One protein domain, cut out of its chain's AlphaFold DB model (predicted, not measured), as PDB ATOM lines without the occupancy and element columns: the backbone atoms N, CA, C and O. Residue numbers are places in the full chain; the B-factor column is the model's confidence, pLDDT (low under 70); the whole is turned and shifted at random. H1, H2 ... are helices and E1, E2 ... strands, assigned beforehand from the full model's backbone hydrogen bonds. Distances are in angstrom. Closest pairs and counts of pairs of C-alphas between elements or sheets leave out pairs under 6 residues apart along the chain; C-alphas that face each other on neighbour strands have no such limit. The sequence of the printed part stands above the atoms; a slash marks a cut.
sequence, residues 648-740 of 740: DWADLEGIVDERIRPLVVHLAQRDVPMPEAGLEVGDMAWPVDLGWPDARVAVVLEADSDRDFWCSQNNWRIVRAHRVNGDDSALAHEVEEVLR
ATOM      1  N   ASP A 648     -34.379   3.897  56.922       78.12
ATOM      2  CA  ASP A 648     -35.331   4.088  55.827       78.12
ATOM      3  C   ASP A 648     -36.362   2.938  55.777       78.12
ATOM      4  O   ASP A 648     -37.540   3.146  55.474       78.12
ATOM      5  N   TRP A 649     -35.949   1.716  56.136       88.69
ATOM      6  CA  TRP A 649     -36.834   0.548  56.242       88.69
ATOM      7  C   TRP A 649     -37.694   0.586  57.508       88.69
ATOM      8  O   TRP A 649     -38.854   0.169  57.472       88.69
ATOM      9  N   ALA A 650     -37.160   1.120  58.609       81.19
ATOM     10  CA  ALA A 650     -37.910   1.363  59.841       81.19
ATOM     11  C   ALA A 650     -39.005   2.426  59.636       81.19
ATOM     12  O   ALA A 650     -40.136   2.268  60.107       81.19
ATOM     13  N   ASP A 651     -38.697   3.489  58.886       79.44
ATOM     14  CA  ASP A 651     -39.666   4.514  58.499       79.44
ATOM     15  C   ASP A 651     -40.770   3.932  57.605       79.44
ATOM     16  O   ASP A 651     -41.954   4.189  57.853       79.44
ATOM     17  N   LEU A 652     -40.408   3.096  56.623       81.75
ATOM     18  CA  LEU A 652     -41.361   2.382  55.771       81.75
ATOM     19  C   LEU A 652     -42.285   1.461  56.589       81.75
ATOM     20  O   LEU A 652     -43.504   1.521  56.433       81.75
ATOM     21  N   GLU A 653     -41.740   0.648  57.501       86.12
ATOM     22  CA  GLU A 653     -42.526  -0.220  58.392       86.12
ATOM     23  C   GLU A 653     -43.531   0.600  59.233       86.12
ATOM     24  O   GLU A 653     -44.681   0.198  59.448       86.12
ATOM     25  N   GLY A 654     -43.124   1.794  59.672       77.38
ATOM     26  CA  GLY A 654     -43.947   2.695  60.474       77.38
ATOM     27  C   GLY A 654     -45.144   3.306  59.736       77.38
ATOM     28  O   GLY A 654     -46.148   3.623  60.386       77.38
ATOM     29  N   ILE A 655     -45.064   3.469  58.411       78.88
ATOM     30  CA  ILE A 655     -46.102   4.122  57.590       78.88
ATOM     31  C   ILE A 655     -47.042   3.149  56.875       78.88
ATOM     32  O   ILE A 655     -48.148   3.550  56.512       78.88
ATOM     33  N   VAL A 656     -46.630   1.894  56.678       80.00
ATOM     34  CA  VAL A 656     -47.455   0.880  56.011       80.00
ATOM     35  C   VAL A 656     -48.519   0.287  56.941       80.00
ATOM     36  O   VAL A 656     -48.413   0.345  58.172       80.00
ATOM     37  N   ASP A 657     -49.556  -0.303  56.342       83.31
ATOM     38  CA  ASP A 657     -50.597  -1.046  57.056       83.31
ATOM     39  C   ASP A 657     -49.974  -2.165  57.912       83.31
ATOM     40  O   ASP A 657     -49.053  -2.864  57.482       83.31
ATOM     41  N   GLU A 658     -50.484  -2.354  59.135       81.19
ATOM     42  CA  GLU A 658     -49.983  -3.354  60.089       81.19
ATOM     43  C   GLU A 658     -49.946  -4.771  59.486       81.19
ATOM     44  O   GLU A 658     -49.099  -5.582  59.860       81.19
ATOM     45  N   ARG A 659     -50.813  -5.055  58.504       81.38
ATOM     46  CA  ARG A 659     -50.880  -6.330  57.782       81.38
ATOM     47  C   ARG A 659     -49.667  -6.608  56.886       81.38
ATOM     48  O   ARG A 659     -49.410  -7.781  56.647       81.38
ATOM     49  N   ILE A 660     -48.934  -5.593  56.414       83.12
ATOM     50  CA  ILE A 660     -47.735  -5.760  55.561       83.12
ATOM     51  C   ILE A 660     -46.419  -5.405  56.259       83.12
ATOM     52  O   ILE A 660     -45.356  -5.551  55.661       83.12
ATOM     53  N   ARG A 661     -46.439  -4.991  57.530       86.38
ATOM     54  CA  ARG A 661     -45.203  -4.747  58.297       86.38
ATOM     55  C   ARG A 661     -44.266  -5.957  58.349       86.38
ATOM     56  O   ARG A 661     -43.085  -5.773  58.065       86.38
ATOM     57  N   PRO A 662     -44.749  -7.190  58.607       85.81
ATOM     58  CA  PRO A 662     -43.877  -8.365  58.580       85.81
ATOM     59  C   PRO A 662     -43.211  -8.579  57.212       85.81
ATOM     60  O   PRO A 662     -42.030  -8.913  57.142       85.81
ATOM     61  N   LEU A 663     -43.938  -8.309  56.121       86.06
ATOM     62  CA  LEU A 663     -43.397  -8.338  54.763       86.06
ATOM     63  C   LEU A 663     -42.290  -7.288  54.581       86.06
ATOM     64  O   LEU A 663     -41.240  -7.620  54.043       86.06
ATOM     65  N   VAL A 664     -42.474  -6.055  55.069       87.62
ATOM     66  CA  VAL A 664     -41.445  -4.996  55.014       87.62
ATOM     67  C   VAL A 664     -40.182  -5.399  55.779       87.62
ATOM     68  O   VAL A 664     -39.087  -5.261  55.239       87.62
ATOM     69  N   VAL A 665     -40.316  -5.982  56.974       86.62
ATOM     70  CA  VAL A 665     -39.181  -6.511  57.756       86.62
ATOM     71  C   VAL A 665     -38.421  -7.586  56.969       86.62
ATOM     72  O   VAL A 665     -37.191  -7.614  56.971       86.62
ATOM     73  N   HIS A 666     -39.133  -8.466  56.262       87.06
ATOM     74  CA  HIS A 666     -38.518  -9.509  55.440       87.06
ATOM     75  C   HIS A 666     -37.919  -8.991  54.127       87.06
ATOM     76  O   HIS A 666     -36.911  -9.539  53.674       87.06
ATOM     77  N   LEU A 667     -38.496  -7.955  53.517       88.56
ATOM     78  CA  LEU A 667     -37.942  -7.288  52.336       88.56
ATOM     79  C   LEU A 667     -36.674  -6.501  52.690       88.56
ATOM     80  O   LEU A 667     -35.708  -6.573  51.943       88.56
ATOM     81  N   ALA A 668     -36.622  -5.870  53.868       88.44
ATOM     82  CA  ALA A 668     -35.439  -5.164  54.372       88.44
ATOM     83  C   ALA A 668     -34.210  -6.073  54.549       88.44
ATOM     84  O   ALA A 668     -33.071  -5.614  54.556       88.44
ATOM     85  N   GLN A 669     -34.437  -7.379  54.700       85.88
ATOM     86  CA  GLN A 669     -33.392  -8.398  54.819       85.88
ATOM     87  C   GLN A 669     -32.969  -8.988  53.460       85.88
ATOM     88  O   GLN A 669     -32.133  -9.894  53.424       85.88
ATOM     89  N   ARG A 670     -33.555  -8.519  52.352       85.38
ATOM     90  CA  ARG A 670     -33.312  -8.985  50.979       85.38
ATOM     91  C   ARG A 670     -32.705  -7.863  50.137       85.38
ATOM     92  O   ARG A 670     -32.850  -6.687  50.446       85.38
ATOM     93  N   ASP A 671     -32.035  -8.234  49.048       82.81
ATOM     94  CA  ASP A 671     -31.428  -7.284  48.104       82.81
ATOM     95  C   ASP A 671     -32.479  -6.761  47.106       82.81
ATOM     96  O   ASP A 671     -32.408  -7.008  45.902       82.81
ATOM     97  N   VAL A 672     -33.522  -6.110  47.630       87.88
ATOM     98  CA  VAL A 672     -34.597  -5.496  46.837       87.88
ATOM     99  C   VAL A 672     -34.539  -3.969  46.961       87.88
ATOM    100  O   VAL A 672     -34.223  -3.452  48.035       87.88
ATOM    101  N   PRO A 673     -34.854  -3.210  45.893       88.81
ATOM    102  CA  PRO A 673     -34.961  -1.757  45.986       88.81
ATOM    103  C   PRO A 673     -36.037  -1.346  46.998       88.81
ATOM    104  O   PRO A 673     -37.008  -2.075  47.196       88.81
ATOM    105  N   MET A 674     -35.906  -0.163  47.596       90.69
ATOM    106  CA  MET A 674     -36.920   0.359  48.515       90.69
ATOM    107  C   MET A 674     -38.260   0.571  47.781       90.69
ATOM    108  O   MET A 674     -38.270   1.275  46.767       90.69
ATOM    109  N   PRO A 675     -39.381  -0.009  48.248       92.31
ATOM    110  CA  PRO A 675     -40.693   0.275  47.676       92.31
ATOM    111  C   PRO A 675     -41.239   1.642  48.093       92.31
ATOM    112  O   PRO A 675     -40.972   2.150  49.180       92.31
ATOM    113  N   GLU A 676     -42.125   2.182  47.264       91.31
ATOM    114  CA  GLU A 676     -42.982   3.313  47.601       91.31
ATOM    115  C   GLU A 676     -44.269   2.822  48.279       91.31
ATOM    116  O   GLU A 676     -45.071   2.109  47.670       91.31
ATOM    117  N   ALA A 677     -44.487   3.206  49.539       90.50
ATOM    118  CA  ALA A 677     -45.738   2.919  50.237       90.50
ATOM    119  C   ALA A 677     -46.878   3.817  49.739       90.50
ATOM    120  O   ALA A 677     -46.733   5.042  49.679       90.50
ATOM    121  N   GLY A 678     -48.034   3.220  49.441       84.88
ATOM    122  CA  GLY A 678     -49.213   3.973  49.005       84.88
ATOM    123  C   GLY A 678     -49.071   4.595  47.612       84.88
ATOM    124  O   GLY A 678     -49.677   5.635  47.357       84.88
ATOM    125  N   LEU A 679     -48.247   4.011  46.733       90.19
ATOM    126  CA  LEU A 679     -48.067   4.491  45.362       90.19
ATOM    127  C   LEU A 679     -49.415   4.510  44.625       90.19
ATOM    128  O   LEU A 679     -50.162   3.536  44.648       90.19
ATOM    129  N   GLU A 680     -49.722   5.612  43.946       91.69
ATOM    130  CA  GLU A 680     -50.931   5.736  43.133       91.69
ATOM    131  C   GLU A 680     -50.625   5.346  41.681       91.69
ATOM    132  O   GLU A 680     -49.755   5.932  41.034       91.69
ATOM    133  N   VAL A 681     -51.346   4.355  41.158       86.00
ATOM    134  CA  VAL A 681     -51.220   3.871  39.779       86.00
ATOM    135  C   VAL A 681     -52.452   4.245  38.953       86.00
ATOM    136  O   VAL A 681     -53.574   4.280  39.455       86.00
ATOM    137  N   GLY A 682     -52.244   4.507  37.664       83.12
ATOM    138  CA  GLY A 682     -53.300   4.792  36.692       83.12
ATOM    139  C   GLY A 682     -53.957   6.168  36.778       83.12
ATOM    140  O   GLY A 682     -53.710   6.959  37.684       83.12
ATOM    141  N   ASP A 683     -54.805   6.461  35.789       74.75
ATOM    142  CA  ASP A 683     -55.393   7.796  35.580       74.75
ATOM    143  C   ASP A 683     -56.372   8.212  36.691       74.75
ATOM    144  O   ASP A 683     -56.654   9.397  36.871       74.75
ATOM    145  N   MET A 684     -56.882   7.234  37.444       76.06
ATOM    146  CA  MET A 684     -57.771   7.431  38.592       76.06
ATOM    147  C   MET A 684     -57.024   7.431  39.933       76.06
ATOM    148  O   MET A 684     -57.676   7.504  40.972       76.06
ATOM    149  N   ALA A 685     -55.685   7.370  39.908       82.62
ATOM    150  CA  ALA A 685     -54.821   7.396  41.084       82.62
ATOM    151  C   ALA A 685     -55.163   6.298  42.115       82.62
ATOM    152  O   ALA A 685     -55.392   6.567  43.293       82.62
ATOM    153  N   TRP A 686     -55.232   5.042  41.664       89.56
ATOM    154  CA  TRP A 686     -55.533   3.908  42.537       89.56
ATOM    155  C   TRP A 686     -54.350   3.601  43.460       89.56
ATOM    156  O   TRP A 686     -53.259   3.336  42.954       89.56
ATOM    157  N   PRO A 687     -54.532   3.561  44.788       89.81
ATOM    158  CA  PRO A 687     -53.441   3.242  45.695       89.81
ATOM    159  C   PRO A 687     -53.067   1.750  45.638       89.81
ATOM    160  O   PRO A 687     -53.930   0.862  45.565       89.81
ATOM    161  N   VAL A 688     -51.765   1.476  45.709       91.31
ATOM    162  CA  VAL A 688     -51.174   0.162  46.000       91.31
ATOM    163  C   VAL A 688     -50.385   0.237  47.304       91.31
ATOM    164  O   VAL A 688     -49.857   1.292  47.653       91.31
ATOM    165  N   ASP A 689     -50.306  -0.865  48.043       92.31
ATOM    166  CA  ASP A 689     -49.739  -0.860  49.393       92.31
ATOM    167  C   ASP A 689     -48.213  -0.710  49.382       92.31
ATOM    168  O   ASP A 689     -47.677   0.091  50.147       92.31
ATOM    169  N   LEU A 690     -47.526  -1.405  48.466       93.38
ATOM    170  CA  LEU A 690     -46.116  -1.176  48.122       93.38
ATOM    171  C   LEU A 690     -45.965  -1.150  46.600       93.38
ATOM    172  O   LEU A 690     -46.540  -1.993  45.913       93.38
ATOM    173  N   GLY A 691     -45.178  -0.228  46.058       93.50
ATOM    174  CA  GLY A 691     -44.970  -0.104  44.618       93.50
ATOM    175  C   GLY A 691     -43.512   0.102  44.233       93.50
ATOM    176  O   GLY A 691     -42.791   0.864  44.866       93.50
ATOM    177  N   TRP A 692     -43.097  -0.535  43.142       95.44
ATOM    178  CA  TRP A 692     -41.828  -0.287  42.460       95.44
ATOM    179  C   TRP A 692     -42.136   0.241  41.057       95.44
ATOM    180  O   TRP A 692     -42.349  -0.565  40.144       95.44
ATOM    181  N   PRO A 693     -42.201   1.569  40.858       89.88
ATOM    182  CA  PRO A 693     -42.649   2.148  39.592       89.88
ATOM    183  C   PRO A 693     -41.730   1.793  38.419       89.88
ATOM    184  O   PRO A 693     -42.223   1.490  37.330       89.88
ATOM    185  N   ASP A 694     -40.418   1.737  38.653       89.19
ATOM    186  CA  ASP A 694     -39.435   1.374  37.627       89.19
ATOM    187  C   ASP A 694     -39.570  -0.092  37.182       89.19
ATOM    188  O   ASP A 694     -39.465  -0.395  35.993       89.19
ATOM    189  N   ALA A 695     -39.866  -0.996  38.123       88.75
ATOM    190  CA  ALA A 695     -40.077  -2.420  37.852       88.75
ATOM    191  C   ALA A 695     -41.528  -2.755  37.450       88.75
ATOM    192  O   ALA A 695     -41.808  -3.872  37.016       88.75
ATOM    193  N   ARG A 696     -42.456  -1.795  37.586       93.12
ATOM    194  CA  ARG A 696     -43.912  -1.974  37.445       93.12
ATOM    195  C   ARG A 696     -44.444  -3.136  38.283       93.12
ATOM    196  O   ARG A 696     -45.240  -3.948  37.814       93.12
ATOM    197  N   VAL A 697     -43.996  -3.220  39.530       95.19
ATOM    198  CA  VAL A 697     -44.463  -4.221  40.497       95.19
ATOM    199  C   VAL A 697     -45.262  -3.514  41.576       95.19
ATOM    200  O   VAL A 697     -44.842  -2.475  42.079       95.19
ATOM    201  N   ALA A 698     -46.416  -4.066  41.929       93.12
ATOM    202  CA  ALA A 698     -47.247  -3.567  43.012       93.12
ATOM    203  C   ALA A 698     -47.629  -4.711  43.947       93.12
ATOM    204  O   ALA A 698     -48.081  -5.761  43.495       93.12
ATOM    205  N   VAL A 699     -47.489  -4.492  45.247       92.38
ATOM    206  CA  VAL A 699     -48.068  -5.343  46.282       92.38
ATOM    207  C   VAL A 699     -49.371  -4.712  46.737       92.38
ATOM    208  O   VAL A 699     -49.419  -3.515  47.026       92.38
ATOM    209  N   VAL A 700     -50.426  -5.519  46.792       92.00
ATOM    210  CA  VAL A 700     -51.762  -5.070  47.195       92.00
ATOM    211  C   VAL A 700     -52.361  -6.009  48.239       92.00
ATOM    212  O   VAL A 700     -52.281  -7.232  48.104       92.00
ATOM    213  N   LEU A 701     -52.973  -5.441  49.272       85.00
ATOM    214  CA  LEU A 701     -53.698  -6.136  50.334       85.00
ATOM    215  C   LEU A 701     -55.113  -6.510  49.898       85.00
ATOM    216  O   LEU A 701     -55.610  -7.587  50.219       85.00
ATOM    217  N   GLU A 702     -55.765  -5.615  49.160       81.00
ATOM    218  CA  GLU A 702     -57.159  -5.754  48.746       81.00
ATOM    219  C   GLU A 702     -57.250  -5.795  47.223       81.00
ATOM    220  O   GLU A 702     -56.528  -5.080  46.526       81.00
ATOM    221  N   ALA A 703     -58.116  -6.661  46.694       78.25
ATOM    222  CA  ALA A 703     -58.362  -6.753  45.261       78.25
ATOM    223  C   ALA A 703     -59.314  -5.635  44.818       78.25
ATOM    224  O   ALA A 703     -60.394  -5.481  45.382       78.25
ATOM    225  N   ASP A 704     -58.938  -4.909  43.770       87.75
ATOM    226  CA  ASP A 704     -59.774  -3.906  43.110       87.75
ATOM    227  C   ASP A 704     -59.834  -4.273  41.627       87.75
ATOM    228  O   ASP A 704     -58.802  -4.365  40.965       87.75
ATOM    229  N   SER A 705     -61.031  -4.558  41.107       84.44
ATOM    230  CA  SER A 705     -61.182  -5.062  39.739       84.44
ATOM    231  C   SER A 705     -60.753  -4.054  38.681       84.44
ATOM    232  O   SER A 705     -60.237  -4.466  37.646       84.44
ATOM    233  N   ASP A 706     -60.943  -2.759  38.931       84.31
ATOM    234  CA  ASP A 706     -60.666  -1.706  37.957       84.31
ATOM    235  C   ASP A 706     -59.174  -1.366  37.955       84.31
ATOM    236  O   ASP A 706     -58.558  -1.306  36.886       84.31
ATOM    237  N   ARG A 707     -58.562  -1.256  39.142       92.19
ATOM    238  CA  ARG A 707     -57.108  -1.129  39.300       92.19
ATOM    239  C   ARG A 707     -56.389  -2.349  38.741       92.19
ATOM    240  O   ARG A 707     -55.464  -2.191  37.951       92.19
ATOM    241  N   ASP A 708     -56.786  -3.559  39.133       89.44
ATOM    242  CA  ASP A 708     -56.095  -4.786  38.728       89.44
ATOM    243  C   ASP A 708     -56.217  -5.002  37.215       89.44
ATOM    244  O   ASP A 708     -55.245  -5.385  36.556       89.44
ATOM    245  N   PHE A 709     -57.382  -4.685  36.639       85.88
ATOM    246  CA  PHE A 709     -57.568  -4.679  35.195       85.88
ATOM    247  C   PHE A 709     -56.663  -3.642  34.525       85.88
ATOM    248  O   PHE A 709     -55.932  -3.998  33.598       85.88
ATOM    249  N   TRP A 710     -56.633  -2.397  35.008       91.50
ATOM    250  CA  TRP A 710     -55.756  -1.358  34.465       91.50
ATOM    251  C   TRP A 710     -54.277  -1.756  34.548       91.50
ATOM    252  O   TRP A 710     -53.557  -1.654  33.553       91.50
ATOM    253  N   CYS A 711     -53.834  -2.286  35.687       89.88
ATOM    254  CA  CYS A 711     -52.483  -2.795  35.892       89.88
ATOM    255  C   CYS A 711     -52.140  -3.899  34.883       89.88
ATOM    256  O   CYS A 711     -51.089  -3.832  34.244       89.88
ATOM    257  N   SER A 712     -53.056  -4.849  34.651       86.81
ATOM    258  CA  SER A 712     -52.871  -5.906  33.646       86.81
ATOM    259  C   SER A 712     -52.710  -5.357  32.222       86.81
ATOM    260  O   SER A 712     -51.898  -5.870  31.455       86.81
ATOM    261  N   GLN A 713     -53.434  -4.286  31.872       90.38
ATOM    262  CA  GLN A 713     -53.339  -3.639  30.557       90.38
ATOM    263  C   GLN A 713     -52.065  -2.794  30.399       90.38
ATOM    264  O   GLN A 713     -51.637  -2.533  29.276       90.38
ATOM    265  N   ASN A 714     -51.445  -2.378  31.507       90.06
ATOM    266  CA  ASN A 714     -50.291  -1.475  31.529       90.06
ATOM    267  C   ASN A 714     -48.978  -2.162  31.954       90.06
ATOM    268  O   ASN A 714     -48.005  -1.487  32.309       90.06
ATOM    269  N   ASN A 715     -48.919  -3.496  31.859       90.81
ATOM    270  CA  ASN A 715     -47.763  -4.331  32.208       90.81
ATOM    271  C   ASN A 715     -47.294  -4.180  33.664       90.81
ATOM    272  O   ASN A 715     -46.100  -4.281  33.934       90.81
ATOM    273  N   TRP A 716     -48.217  -3.932  34.592       94.12
ATOM    274  CA  TRP A 716     -47.926  -4.019  36.017       94.12
ATOM    275  C   TRP A 716     -48.130  -5.448  36.513       94.12
ATOM    276  O   TRP A 716     -49.152  -6.076  36.227       94.12
ATOM    277  N   ARG A 717     -47.164  -5.960  37.276       92.12
ATOM    278  CA  ARG A 717     -47.287  -7.229  37.995       92.12
ATOM    279  C   ARG A 717     -47.817  -6.953  39.392       92.12
ATOM    280  O   ARG A 717     -47.203  -6.213  40.154       92.12
ATOM    281  N   ILE A 718     -48.960  -7.548  39.711       90.44
ATOM    282  CA  ILE A 718     -49.574  -7.429  41.032       90.44
ATOM    283  C   ILE A 718     -49.245  -8.679  41.837       90.44
ATOM    284  O   ILE A 718     -49.640  -9.780  41.453       90.44
ATOM    285  N   VAL A 719     -48.576  -8.488  42.967       89.94
ATOM    286  CA  VAL A 719     -48.399  -9.500  44.006       89.94
ATOM    287  C   VAL A 719     -49.447  -9.240  45.078       89.94
ATOM    288  O   VAL A 719     -49.568  -8.134  45.605       89.94
ATOM    289  N   ARG A 720     -50.264 -10.239  45.390       86.38
ATOM    290  CA  ARG A 720     -51.315 -10.070  46.396       86.38
ATOM    291  C   ARG A 720     -50.767 -10.470  47.751       86.38
ATOM    292  O   ARG A 720     -50.469 -11.641  47.954       86.38
ATOM    293  N   ALA A 721     -50.705  -9.532  48.688       77.69
ATOM    294  CA  ALA A 721     -50.420  -9.823  50.086       77.69
ATOM    295  C   ALA A 721     -51.679 -10.416  50.743       77.69
ATOM    296  O   ALA A 721     -52.390  -9.763  51.505       77.69
ATOM    297  N   HIS A 722     -52.009 -11.655  50.381       62.38
ATOM    298  CA  HIS A 722     -53.108 -12.394  50.985       62.38
ATOM    299  C   HIS A 722     -52.622 -13.004  52.301       62.38
ATOM    300  O   HIS A 722     -51.587 -13.665  52.342       62.38
ATOM    301  N   ARG A 723     -53.373 -12.812  53.394       52.91
ATOM    302  CA  ARG A 723     -53.140 -13.575  54.627       52.91
ATOM    303  C   ARG A 723     -53.456 -15.045  54.360       52.91
ATOM    304  O   ARG A 723     -54.584 -15.484  54.563       52.91
ATOM    305  N   VAL A 724     -52.455 -15.809  53.947       35.59
ATOM    306  CA  VAL A 724     -52.453 -17.265  54.064       35.59
ATOM    307  C   VAL A 724     -51.246 -17.642  54.921       35.59
ATOM    308  O   VAL A 724     -50.105 -17.602  54.487       35.59
ATOM    309  N   ASN A 725     -51.527 -17.973  56.183       42.81
ATOM    310  CA  ASN A 725     -50.671 -18.759  57.077       42.81
ATOM    311  C   ASN A 725     -49.215 -18.304  57.314       42.81
ATOM    312  O   ASN A 725     -48.322 -19.144  57.342       42.81
ATOM    313  N   GLY A 726     -48.980 -17.022  57.610       50.62
ATOM    314  CA  GLY A 726     -47.804 -16.607  58.395       50.62
ATOM    315  C   GLY A 726     -46.428 -16.945  57.806       50.62
ATOM    316  O   GLY A 726     -45.487 -17.139  58.573       50.62
ATOM    317  N   ASP A 727     -46.304 -17.017  56.478       62.78
ATOM    318  CA  ASP A 727     -45.012 -17.136  55.795       62.78
ATOM    319  C   ASP A 727     -44.714 -15.868  54.978       62.78
ATOM    320  O   ASP A 727     -44.606 -15.880  53.752       62.78
ATOM    321  N   ASP A 728     -44.596 -14.732  55.673       71.94
ATOM    322  CA  ASP A 728     -44.196 -13.444  55.087       71.94
ATOM    323  C   ASP A 728     -42.802 -13.512  54.425       71.94
ATOM    324  O   ASP A 728     -42.468 -12.692  53.569       71.94
ATOM    325  N   SER A 729     -42.003 -14.534  54.754       75.06
ATOM    326  CA  SER A 729     -40.747 -14.850  54.071       75.06
ATOM    327  C   SER A 729     -40.972 -15.446  52.673       75.06
ATOM    328  O   SER A 729     -40.247 -15.088  51.741       75.06
ATOM    329  N   ALA A 730     -41.974 -16.311  52.484       76.50
ATOM    330  CA  ALA A 730     -42.354 -16.807  51.159       76.50
ATOM    331  C   ALA A 730     -42.920 -15.686  50.274       76.50
ATOM    332  O   ALA A 730     -42.535 -15.577  49.112       76.50
ATOM    333  N   LEU A 731     -43.750 -14.801  50.835       82.69
ATOM    334  CA  LEU A 731     -44.269 -13.638  50.107       82.69
ATOM    335  C   LEU A 731     -43.151 -12.649  49.740       82.69
ATOM    336  O   LEU A 731     -43.099 -12.160  48.616       82.69
ATOM    337  N   ALA A 732     -42.210 -12.393  50.652       85.00
ATOM    338  CA  ALA A 732     -41.034 -11.579  50.353       85.00
ATOM    339  C   ALA A 732     -40.156 -12.206  49.255       85.00
ATOM    340  O   ALA A 732     -39.563 -11.481  48.460       85.00
ATOM    341  N   HIS A 733     -40.083 -13.540  49.193       83.88
ATOM    342  CA  HIS A 733     -39.397 -14.248  48.113       83.88
ATOM    343  C   HIS A 733     -40.134 -14.117  46.772       83.88
ATOM    344  O   HIS A 733     -39.491 -13.865  45.762       83.88
ATOM    345  N   GLU A 734     -41.467 -14.205  46.759       86.75
ATOM    346  CA  GLU A 734     -42.276 -13.967  45.555       86.75
ATOM    347  C   GLU A 734     -42.081 -12.540  45.023       86.75
ATOM    348  O   GLU A 734     -41.846 -12.343  43.833       86.75
ATOM    349  N   VAL A 735     -42.112 -11.536  45.904       88.38
ATOM    350  CA  VAL A 735     -41.839 -10.138  45.535       88.38
ATOM    351  C   VAL A 735     -40.426  -9.988  44.967       88.38
ATOM    352  O   VAL A 735     -40.252  -9.357  43.928       88.38
ATOM    353  N   GLU A 736     -39.423 -10.599  45.599       88.75
ATOM    354  CA  GLU A 736     -38.042 -10.602  45.109       88.75
ATOM    355  C   GLU A 736     -37.912 -11.266  43.725       88.75
ATOM    356  O   GLU A 736     -37.224 -10.729  42.859       88.75
ATOM    357  N   GLU A 737     -38.581 -12.396  43.479       86.94
ATOM    358  CA  GLU A 737     -38.594 -13.049  42.162       86.94
ATOM    359  C   GLU A 737     -39.286 -12.198  41.096       86.94
ATOM    360  O   GLU A 737     -38.849 -12.174  39.950       86.94
ATOM    361  N   VAL A 738     -40.352 -11.484  41.460       87.56
ATOM    362  CA  VAL A 738     -41.112 -10.633  40.536       87.56
ATOM    363  C   VAL A 738     -40.351  -9.352  40.170       87.56
ATOM    364  O   VAL A 738     -40.570  -8.824  39.073       87.56
ATOM    365  N   LEU A 739     -39.472  -8.877  41.061       84.94
ATOM    366  CA  LEU A 739     -38.587  -7.722  40.865       84.94
ATOM    367  C   LEU A 739     -37.325  -8.036  40.042       84.94
ATOM    368  O   LEU A 739     -36.708  -7.101  39.528       84.94
ATOM    369  N   ARG A 740     -36.944  -9.313  39.919       80.94
ATOM    370  CA  ARG A 740     -35.851  -9.790  39.052       80.94
ATOM    371  C   ARG A 740     -36.336 -10.037  37.621       80.94
ATOM    372  O   ARG A 740     -35.508  -9.827  36.705       80.94
TER     373      ARG A 740
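Overview. This is residues 648 to 740 of the 740 residues of the protein "DUF1998 domain-containing protein" of Raineyella sp. CBA3103 (UniProt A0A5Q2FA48). A small three-stranded sheet, E1, E2 and E3, stands in the middle, with H4 over one face; the helical hairpin of H1 and H2 lies toward one end, H2 packed on H4, and H3 lies toward the other. Residues 669 to 689, without a named element, pass from H2 toward the H3 end and fold back into E1. The printed part has 93 residues, in the order H1, H2, E1, E2, H3, E3, H4; the mixed sheet runs E1, E2, E3, and the class is mixed, helices and strands. It is compact and rounded, with a radius of gyration of the C-alphas of 12.3 A and spans of 32 by 27 by 25 A.

Along the chain. E1 is residues 690 to 692, E2 697 to 700, 9.9 A long, and E3 717 to 720, 9.7 A. H4 is residues 728 to 739, 16.3 A, ending at C-alpha 739 (-38.587, -7.722, 40.865). H3 is 705 to 713, 12.2 A. H1, 648 to 655, begins at C-alpha 648 (-35.331, 4.088, 55.827), and H2 is 661 to 668.

Arrangement. E1 and E2 form an antiparallel hairpin, with N 692 and O 697 2.8 A apart. E2 and E3 are parallel, with N 719 and O 698 2.8 A apart. H4 makes two layers with the sheet, a helix on one face, at a height of 9.7 A, and runs along the strands over E2 and E3; the closest C-alphas of E3 and H4, Val 719 and Val 735, are 6.8 A apart. H3 only grazes the sheet; E2, H3, E3 form a strand-helix-strand unit, two parallel neighbours joined through a helix, with a right-handed crossover. H2 touches H4 at a steep tilt of 51 degrees, C-alphas 663 and 728 being closest at 5.2 A. H1 touches H2, opposite ways at a shallow tilt of 14 degrees, C-alphas 653 and 661 being closest at 5.3 A. In H1, H2, H3 and H4 every O i to N i+4 pair is within hydrogen-bond range.

Size, cuts and confidence. The C-alphas farthest apart, of Asp 683 and Asn 725, are 34.5 A apart. The printed part has no cut; the link from H2 to E1 is long, 21 residues. Residues 722 to 727 have pLDDT under 70.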